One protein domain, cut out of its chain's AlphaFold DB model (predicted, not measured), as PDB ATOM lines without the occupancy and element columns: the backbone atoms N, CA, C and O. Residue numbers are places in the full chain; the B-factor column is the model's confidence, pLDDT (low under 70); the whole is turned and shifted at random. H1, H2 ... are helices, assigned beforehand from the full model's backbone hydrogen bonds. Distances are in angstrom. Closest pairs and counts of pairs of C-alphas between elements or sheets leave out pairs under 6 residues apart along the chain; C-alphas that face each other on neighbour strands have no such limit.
ATOM      1  N   PHE A 141     413.133 443.846 373.735       55.69
ATOM      2  CA  PHE A 141     411.686 443.910 373.512       55.69
ATOM      3  C   PHE A 141     411.304 445.281 372.943       55.69
ATOM      4  O   PHE A 141     410.666 446.096 373.604       55.69
ATOM      5  N   GLY A 142     411.792 445.531 371.727       45.97
ATOM      6  CA  GLY A 142     411.248 446.498 370.785       45.97
ATOM      7  C   GLY A 142     411.227 447.960 371.233       45.97
ATOM      8  O   GLY A 142     410.187 448.487 371.622       45.97
ATOM      9  N   ASN A 143     412.299 448.686 370.902       41.59
ATOM     10  CA  ASN A 143     412.124 449.955 370.184       41.59
ATOM     11  C   ASN A 143     411.470 449.643 368.824       41.59
ATOM     12  O   ASN A 143     412.120 449.719 367.786       41.59
ATOM     13  N   ASN A 144     410.203 449.219 368.816       46.03
ATOM     14  CA  ASN A 144     409.400 449.240 367.605       46.03
ATOM     15  C   ASN A 144     408.663 450.588 367.595       46.03
ATOM     16  O   ASN A 144     407.603 450.705 368.218       46.03
ATOM     17  N   PRO A 145     409.222 451.635 366.956       46.25
ATOM     18  CA  PRO A 145     408.636 452.978 366.952       46.25
ATOM     19  C   PRO A 145     407.241 453.031 366.308       46.25
ATOM     20  O   PRO A 145     406.556 454.038 366.428       46.25
ATOM     21  N   GLN A 146     406.794 451.946 365.665       44.84
ATOM     22  CA  GLN A 146     405.536 451.863 364.923       44.84
ATOM     23  C   GLN A 146     404.271 451.720 365.798       44.84
ATOM     24  O   GLN A 146     403.175 451.823 365.256       44.84
ATOM     25  N   ARG A 147     404.349 451.458 367.122       51.69
ATOM     26  CA  ARG A 147     403.136 451.308 367.980       51.69
ATOM     27  C   ARG A 147     403.238 451.859 369.423       51.69
ATOM     28  O   ARG A 147     402.956 451.123 370.375       51.69
ATOM     29  N   PRO A 148     403.597 453.136 369.653       55.62
ATOM     30  CA  PRO A 148     403.764 453.664 371.013       55.62
ATOM     31  C   PRO A 148     402.448 453.719 371.811       55.62
ATOM     32  O   PRO A 148     402.412 453.334 372.980       55.62
ATOM     33  N   GLU A 149     401.351 454.148 371.181       53.75
ATOM     34  CA  GLU A 149     400.069 454.394 371.862       53.75
ATOM     35  C   GLU A 149     399.346 453.105 372.265       53.75
ATOM     36  O   GLU A 149     398.939 452.959 373.417       53.75
ATOM     37  N   GLN A 150     399.272 452.127 371.354       58.47
ATOM     38  CA  GLN A 150     398.695 450.801 371.627       58.47
ATOM     39  C   GLN A 150     399.468 450.069 372.732       58.47
ATOM     40  O   GLN A 150     398.875 449.361 373.545       58.47
ATOM     41  N   THR A 151     400.786 450.283 372.805       72.50
ATOM     42  CA  THR A 151     401.592 449.744 373.901       72.50
ATOM     43  C   THR A 151     401.243 450.426 375.227       72.50
ATOM     44  O   THR A 151     401.115 449.749 376.242       72.50
ATOM     45  N   ARG A 152     401.068 451.753 375.245       81.62
ATOM     46  CA  ARG A 152     400.813 452.501 376.485       81.62
ATOM     47  C   ARG A 152     399.485 452.121 377.139       81.62
ATOM     48  O   ARG A 152     399.465 451.889 378.347       81.62
ATOM     49  N   ASP A 153     398.401 452.040 376.370       86.94
ATOM     50  CA  ASP A 153     397.090 451.636 376.900       86.94
ATOM     51  C   ASP A 153     397.125 450.199 377.446       86.94
ATOM     52  O   ASP A 153     396.669 449.938 378.561       86.94
ATOM     53  N   LEU A 154     397.764 449.278 376.714       89.06
ATOM     54  CA  LEU A 154     397.935 447.901 377.168       89.06
ATOM     55  C   LEU A 154     398.771 447.817 378.456       89.06
ATOM     56  O   LEU A 154     398.373 447.112 379.383       89.06
ATOM     57  N   SER A 155     399.872 448.571 378.557       91.19
ATOM     58  CA  SER A 155     400.685 448.653 379.778       91.19
ATOM     59  C   SER A 155     399.858 449.107 380.978       91.19
ATOM     60  O   SER A 155     399.902 448.470 382.030       91.19
ATOM     61  N   LEU A 156     399.059 450.170 380.826       92.94
ATOM     62  CA  LEU A 156     398.199 450.680 381.898       92.94
ATOM     63  C   LEU A 156     397.125 449.663 382.304       92.94
ATOM     64  O   LEU A 156     396.878 449.470 383.494       92.94
ATOM     65  N   LYS A 157     396.507 448.978 381.335       94.44
ATOM     66  CA  LYS A 157     395.542 447.900 381.603       94.44
ATOM     67  C   LYS A 157     396.182 446.748 382.379       94.44
ATOM     68  O   LYS A 157     395.609 446.295 383.367       94.44
ATOM     69  N   ILE A 158     397.373 446.304 381.975       95.25
ATOM     70  CA  ILE A 158     398.110 445.229 382.654       95.25
ATOM     71  C   ILE A 158     398.472 445.630 384.084       95.25
ATOM     72  O   ILE A 158     398.231 444.851 385.007       95.25
ATOM     73  N   LEU A 159     398.997 446.842 384.288       95.75
ATOM     74  CA  LEU A 159     399.325 447.347 385.623       95.75
ATOM     75  C   LEU A 159     398.089 447.358 386.529       95.75
ATOM     76  O   LEU A 159     398.143 446.775 387.607       95.75
ATOM     77  N   ARG A 160     396.947 447.879 386.056       96.25
ATOM     78  CA  ARG A 160     395.676 447.861 386.807       96.25
ATOM     79  C   ARG A 160     395.230 446.446 387.184       96.25
ATOM     80  O   ARG A 160     394.813 446.208 388.317       96.25
ATOM     81  N   VAL A 161     395.330 445.487 386.259       96.56
ATOM     82  CA  VAL A 161     394.998 444.073 386.524       96.56
ATOM     83  C   VAL A 161     395.894 443.487 387.621       96.56
ATOM     84  O   VAL A 161     395.404 442.790 388.514       96.56
ATOM     85  N   LEU A 162     397.197 443.774 387.579       97.19
ATOM     86  CA  LEU A 162     398.167 443.289 388.563       97.19
ATOM     87  C   LEU A 162     398.035 443.992 389.926       97.19
ATOM     88  O   LEU A 162     398.240 443.356 390.963       97.19
ATOM     89  N   GLU A 163     397.670 445.274 389.942       95.81
ATOM     90  CA  GLU A 163     397.411 446.068 391.149       95.81
ATOM     91  C   GLU A 163     396.162 445.606 391.900       95.81
ATOM     92  O   GLU A 163     396.194 445.498 393.126       95.81
ATOM     93  N   ALA A 164     395.085 445.276 391.185       94.12
ATOM     94  CA  ALA A 164     393.837 444.808 391.789       94.12
ATOM     95  C   ALA A 164     393.881 443.326 392.206       94.12
ATOM     96  O   ALA A 164     393.116 442.886 393.064       94.12
ATOM     97  N   GLY A 165     394.747 442.528 391.576       90.94
ATOM     98  CA  GLY A 165     394.766 441.077 391.729       90.94
ATOM     99  C   GLY A 165     395.930 440.523 392.548       90.94
ATOM    100  O   GLY A 165     396.843 441.232 392.969       90.94
ATOM    101  N   ARG A 166     395.920 439.197 392.730       95.06
ATOM    102  CA  ARG A 166     397.099 438.414 393.144       95.06
ATOM    103  C   ARG A 166     398.159 438.397 392.037       95.06
ATOM    104  O   ARG A 166     397.874 438.796 390.915       95.06
ATOM    105  N   ALA A 167     399.351 437.878 392.325       97.06
ATOM    106  CA  ALA A 167     400.350 437.664 391.283       97.06
ATOM    107  C   ALA A 167     399.824 436.705 390.192       97.06
ATOM    108  O   ALA A 167     399.245 435.664 390.519       97.06
ATOM    109  N   MET A 168     400.023 437.048 388.918       97.62
ATOM    110  CA  MET A 168     399.432 436.340 387.770       97.62
ATOM    111  C   MET A 168     400.485 435.901 386.757       97.62
ATOM    112  O   MET A 168     401.486 436.586 386.560       97.62
ATOM    113  N   THR A 169     400.262 434.770 386.089       96.81
ATOM    114  CA  THR A 169     401.079 434.378 384.930       96.81
ATOM    115  C   THR A 169     400.724 435.205 383.700       96.81
ATOM    116  O   THR A 169     399.638 435.780 383.630       96.81
ATOM    117  N   ALA A 170     401.608 435.236 382.697       93.75
ATOM    118  CA  ALA A 170     401.330 435.929 381.437       93.75
ATOM    119  C   ALA A 170     400.004 435.471 380.804       93.75
ATOM    120  O   ALA A 170     399.216 436.303 380.365       93.75
ATOM    121  N   ARG A 171     399.710 434.164 380.859       91.88
ATOM    122  CA  ARG A 171     398.437 433.595 380.399       91.88
ATOM    123  C   ARG A 171     397.231 434.187 381.133       91.88
ATOM    124  O   ARG A 171     396.279 434.617 380.495       91.88
ATOM    125  N   GLN A 172     397.283 434.228 382.464       94.69
ATOM    126  CA  GLN A 172     396.198 434.779 383.281       94.69
ATOM    127  C   GLN A 172     395.999 436.277 383.022       94.69
ATOM    128  O   GLN A 172     394.867 436.751 383.004       94.69
ATOM    129  N   VAL A 173     397.086 437.021 382.793       95.00
ATOM    130  CA  VAL A 173     397.006 438.435 382.410       95.00
ATOM    131  C   VAL A 173     396.347 438.585 381.037       95.00
ATOM    132  O   VAL A 173     395.435 439.395 380.920       95.00
ATOM    133  N   SER A 174     396.737 437.789 380.030       91.94
ATOM    134  CA  SER A 174     396.119 437.812 378.692       91.94
ATOM    135  C   SER A 174     394.606 437.594 378.748       91.94
ATOM    136  O   SER A 174     393.860 438.378 378.167       91.94
ATOM    137  N   GLU A 175     394.156 436.598 379.517       91.31
ATOM    138  CA  GLU A 175     392.729 436.318 379.737       91.31
ATOM    139  C   GLU A 175     392.004 437.519 380.367       91.31
ATOM    140  O   GLU A 175     390.906 437.879 379.951       91.31
ATOM    141  N   ARG A 176     392.630 438.190 381.342       92.19
ATOM    142  CA  ARG A 176     392.039 439.344 382.044       92.19
ATOM    143  C   ARG A 176     391.965 440.616 381.209       92.19
ATOM    144  O   ARG A 176     391.076 441.426 381.451       92.19
ATOM    145  N   VAL A 177     392.884 440.812 380.265       90.31
ATOM    146  CA  VAL A 177     392.888 441.987 379.374       90.31
ATOM    147  C   VAL A 177     392.145 441.740 378.057       90.31
ATOM    148  O   VAL A 177     392.159 442.610 377.190       90.31
ATOM    149  N   GLY A 178     391.493 440.580 377.906       85.19
ATOM    150  CA  GLY A 178     390.701 440.237 376.723       85.19
ATOM    151  C   GLY A 178     391.540 439.916 375.484       85.19
ATOM    152  O   GLY A 178     391.075 440.122 374.369       85.19
ATOM    153  N   TYR A 179     392.782 439.452 375.661       78.44
ATOM    154  CA  TYR A 179     393.628 439.023 374.548       78.44
ATOM    155  C   TYR A 179     393.469 437.515 374.335       78.44
ATOM    156  O   TYR A 179     393.939 436.712 375.148       78.44
ATOM    157  N   GLU A 180     392.795 437.128 373.252       61.41
ATOM    158  CA  GLU A 180     392.578 435.722 372.921       61.41
ATOM    159  C   GLU A 180     393.871 435.013 372.507       61.41
ATOM    160  O   GLU A 180     394.834 435.593 371.996       61.41
ATOM    161  N   LYS A 181     393.893 433.709 372.771       58.50
ATOM    162  CA  LYS A 181     395.026 432.838 372.495       58.50
ATOM    163  C   LYS A 181     395.127 432.627 370.986       58.50
ATOM    164  O   LYS A 181     394.303 431.925 370.411       58.50
ATOM    165  N   THR A 182     396.163 433.162 370.348       54.62
ATOM    166  CA  THR A 182     396.522 432.712 369.003       54.62
ATOM    167  C   THR A 182     396.977 431.252 369.096       54.62
ATOM    168  O   THR A 182     397.799 430.884 369.939       54.62
ATOM    169  N   THR A 183     396.395 430.378 368.274       54.09
ATOM    170  CA  THR A 183     396.755 428.949 368.192       54.09
ATOM    171  C   THR A 183     398.133 428.722 367.574       54.09
ATOM    172  O   THR A 183     398.656 427.608 367.627       54.09
ATOM    173  N   ASP A 184     398.745 429.778 367.041       54.22
ATOM    174  CA  ASP A 184     400.067 429.737 366.449       54.22
ATOM    175  C   ASP A 184     401.171 429.636 367.518       54.22
ATOM    176  O   ASP A 184     401.416 430.553 368.307       54.22
ATOM    177  N   ARG A 185     401.843 428.480 367.545       57.44
ATOM    178  CA  ARG A 185     402.995 428.194 368.414       57.44
ATOM    179  C   ARG A 185     404.337 428.546 367.764       57.44
ATOM    180  O   ARG A 185     405.361 428.361 368.418       57.44
ATOM    181  N   SER A 186     404.345 429.052 366.526       58.53
ATOM    182  CA  SER A 186     405.561 429.374 365.763       58.53
ATOM    183  C   SER A 186     406.478 430.370 366.487       58.53
ATOM    184  O   SER A 186     407.698 430.229 366.465       58.53
ATOM    185  N   ASN A 187     405.895 431.314 367.230       58.38
ATOM    186  CA  ASN A 187     406.609 432.392 367.910       58.38
ATOM    187  C   ASN A 187     406.899 432.117 369.394       58.38
ATOM    188  O   ASN A 187     406.827 433.036 370.201       58.38
ATOM    189  N   TRP A 188     407.186 430.878 369.815       59.00
ATOM    190  CA  TRP A 188     407.525 430.558 371.224       59.00
ATOM    191  C   TRP A 188     406.517 431.109 372.269       59.00
ATOM    192  O   TRP A 188     406.865 431.444 373.410       59.00
ATOM    193  N   GLY A 189     405.244 431.243 371.875       63.75
ATOM    194  CA  GLY A 189     404.176 431.819 372.700       63.75
ATOM    195  C   GLY A 189     404.323 433.319 372.997       63.75
ATOM    196  O   GLY A 189     403.826 433.781 374.025       63.75
ATOM    197  N   TRP A 190     405.048 434.073 372.165       70.38
ATOM    198  CA  TRP A 190     405.073 435.535 372.205       70.38
ATOM    199  C   TRP A 190     403.746 436.115 371.713       70.38
ATOM    200  O   TRP A 190     403.243 435.752 370.655       70.38
ATOM    201  N   ASN A 191     403.188 437.028 372.503       80.44
ATOM    202  CA  ASN A 191     402.040 437.854 372.153       80.44
ATOM    203  C   ASN A 191     402.267 439.277 372.711       80.44
ATOM    204  O   ASN A 191     403.145 439.454 373.567       80.44
ATOM    205  N   PRO A 192     401.488 440.288 372.283       84.31
ATOM    206  CA  PRO A 192     401.652 441.664 372.758       84.31
ATOM    207  C   PRO A 192     401.574 441.820 374.282       84.31
ATOM    208  O   PRO A 192     402.259 442.665 374.851       84.31
ATOM    209  N   VAL A 193     400.788 440.982 374.969       88.62
ATOM    210  CA  VAL A 193     400.694 440.990 376.440       88.62
ATOM    211  C   VAL A 193     402.006 440.536 377.078       88.62
ATOM    212  O   VAL A 193     402.490 441.179 378.003       88.62
ATOM    213  N   LYS A 194     402.604 439.452 376.583       87.75
ATOM    214  CA  LYS A 194     403.880 438.919 377.068       87.75
ATOM    215  C   LYS A 194     405.026 439.882 376.768       87.75
ATOM    216  O   LYS A 194     405.856 440.104 377.639       87.75
ATOM    217  N   GLU A 195     405.043 440.493 375.585       86.81
ATOM    218  CA  GLU A 195     406.009 441.546 375.248       86.81
ATOM    219  C   GLU A 195     405.879 442.743 376.198       86.81
ATOM    220  O   GLU A 195     406.870 443.207 376.761       86.81
ATOM    221  N   CYS A 196     404.650 443.200 376.453       89.56
ATOM    222  CA  CYS A 196     404.382 444.284 377.393       89.56
ATOM    223  C   CYS A 196     404.804 443.931 378.831       89.56
ATOM    224  O   CYS A 196     405.472 444.729 379.485       89.56
ATOM    225  N   LEU A 197     404.497 442.719 379.309       92.56
ATOM    226  CA  LEU A 197     404.944 442.229 380.618       92.56
ATOM    227  C   LEU A 197     406.470 442.208 380.728       92.56
ATOM    228  O   LEU A 197     407.012 442.653 381.734       92.56
ATOM    229  N   GLU A 198     407.180 441.734 379.705       90.00
ATOM    230  CA  GLU A 198     408.644 441.726 379.726       90.00
ATOM    231  C   GLU A 198     409.230 443.140 379.697       90.00
ATOM    232  O   GLU A 198     410.212 443.401 380.390       90.00
ATOM    233  N   ARG A 199     408.603 444.085 378.988       88.19
ATOM    234  CA  ARG A 199     408.998 445.502 379.022       88.19
ATOM    235  C   ARG A 199     408.796 446.127 380.398       88.19
ATOM    236  O   ARG A 199     409.720 446.754 380.909       88.19
ATOM    237  N   LEU A 200     407.630 445.926 381.013       91.50
ATOM    238  CA  LEU A 200     407.345 446.391 382.375       91.50
ATOM    239  C   LEU A 200     408.296 445.749 383.397       91.50
ATOM    240  O   LEU A 200     408.718 446.396 384.354       91.50
ATOM    241  N   PHE A 201     408.657 444.481 383.191       92.62
ATOM    242  CA  PHE A 201     409.605 443.765 384.038       92.62
ATOM    243  C   PHE A 201     411.033 444.307 383.884       92.62
ATOM    244  O   PHE A 201     411.687 444.565 384.890       92.62
ATOM    245  N   ILE A 202     411.506 444.563 382.656       88.62
ATOM    246  CA  ILE A 202     412.799 445.230 382.403       88.62
ATOM    247  C   ILE A 202     412.826 446.622 383.039       88.62
ATOM    248  O   ILE A 202     413.794 446.954 383.722       88.62
ATOM    249  N   ALA A 203     411.760 447.409 382.861       87.62
ATOM    250  CA  ALA A 203     411.630 448.750 383.435       87.62
ATOM    251  C   ALA A 203     411.587 448.749 384.975       87.62
ATOM    252  O   ALA A 203     411.795 449.789 385.603       87.62
ATOM    253  N   GLY A 204     411.348 447.587 385.589       89.69
ATOM    254  CA  GLY A 204     411.231 447.424 387.032       89.69
ATOM    255  C   GLY A 204     409.887 447.887 387.594       89.69
ATOM    256  O   GLY A 204     409.778 448.051 388.806       89.69
TER     257      GLY A 204
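AT A GLANCE: This is residues 141 to 204 of the 263 residues of an uncharacterized protein of Renibacterium salmoninarum (strain ATCC 33209 / DSM 20767 / JCM 11484 / NBRC 15589 / NCIMB 2235) (UniProt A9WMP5). Three helices of unequal length make a small cluster in which each packs on the other two at a large angle: the long H1 is crossed by the shorter H2 and H3, and H2 and H3 meet near their first residues, so that the three centres form a triangle. From this body a lead-in, residues 143 to 149, and the turn of a long loop, residues 183 to 188, stick out. The printed part has 64 residues with three named helices, in the order H1, H2, H3, and no named strand; the class is all helix. The whole is compact, with a radius of gyration of the C-alphas of 11.7 A, and spans 30 by 27 by 19 A.

HOW THE PARTS SIT: Go along the printed part from Phe 141 and you first come to H1, residues 148 to 164. Look next at H2, residues 170 to 176: it touches residues 158 to 162 of H1 alone, and the closest C-alphas, those of Ile 158 and Val 173, are 6.9 A apart. The lines of H1 and H2 are about perpendicular, at 87 degrees. Then find H3, residues 192 to 203, which touches residues 151 to 158 of H1 alone; the closest C-alphas here are those of Ser 155 and Cys 196, 6.2 A apart. The lines of H1 and H3 are about perpendicular, at 78 degrees. H3 touches H2 with its residues 193 to 197 alone, and the closest C-alphas, those of Ala 170 and Lys 194, are 5.9 A apart. H2 and H3 run opposite ways at a steep tilt of 62 degrees. In H1, H2 and H3 every backbone O i to N i+4 pair is within hydrogen-bond range.

IN THESE COORDINATES: Find C-alpha 148 at (403.764, 453.664, 371.013); from there H1 runs 24.7 A to C-alpha 164 at (393.837, 444.808, 391.789). H2 begins at C-alpha 170 and measures 9.9 A to C-alpha 176. H3 runs 16.2 A from C-alpha 192 to C-alpha 203 at (411.630, 448.750, 383.435).

THE WHOLE: The two C-alphas farthest apart are those of Ala 164 and Ser 186, at 32.5 A. The link from H1 to H2 is tight, with 5 residues; the link from H2 to H3, residues 177 to 191, is long. The printed part has no cut. Look at the B-factor column for residues 141 to 150 and 180 to 189: there the model's pLDDT is under 70, while the mean of the printed part is 78.9.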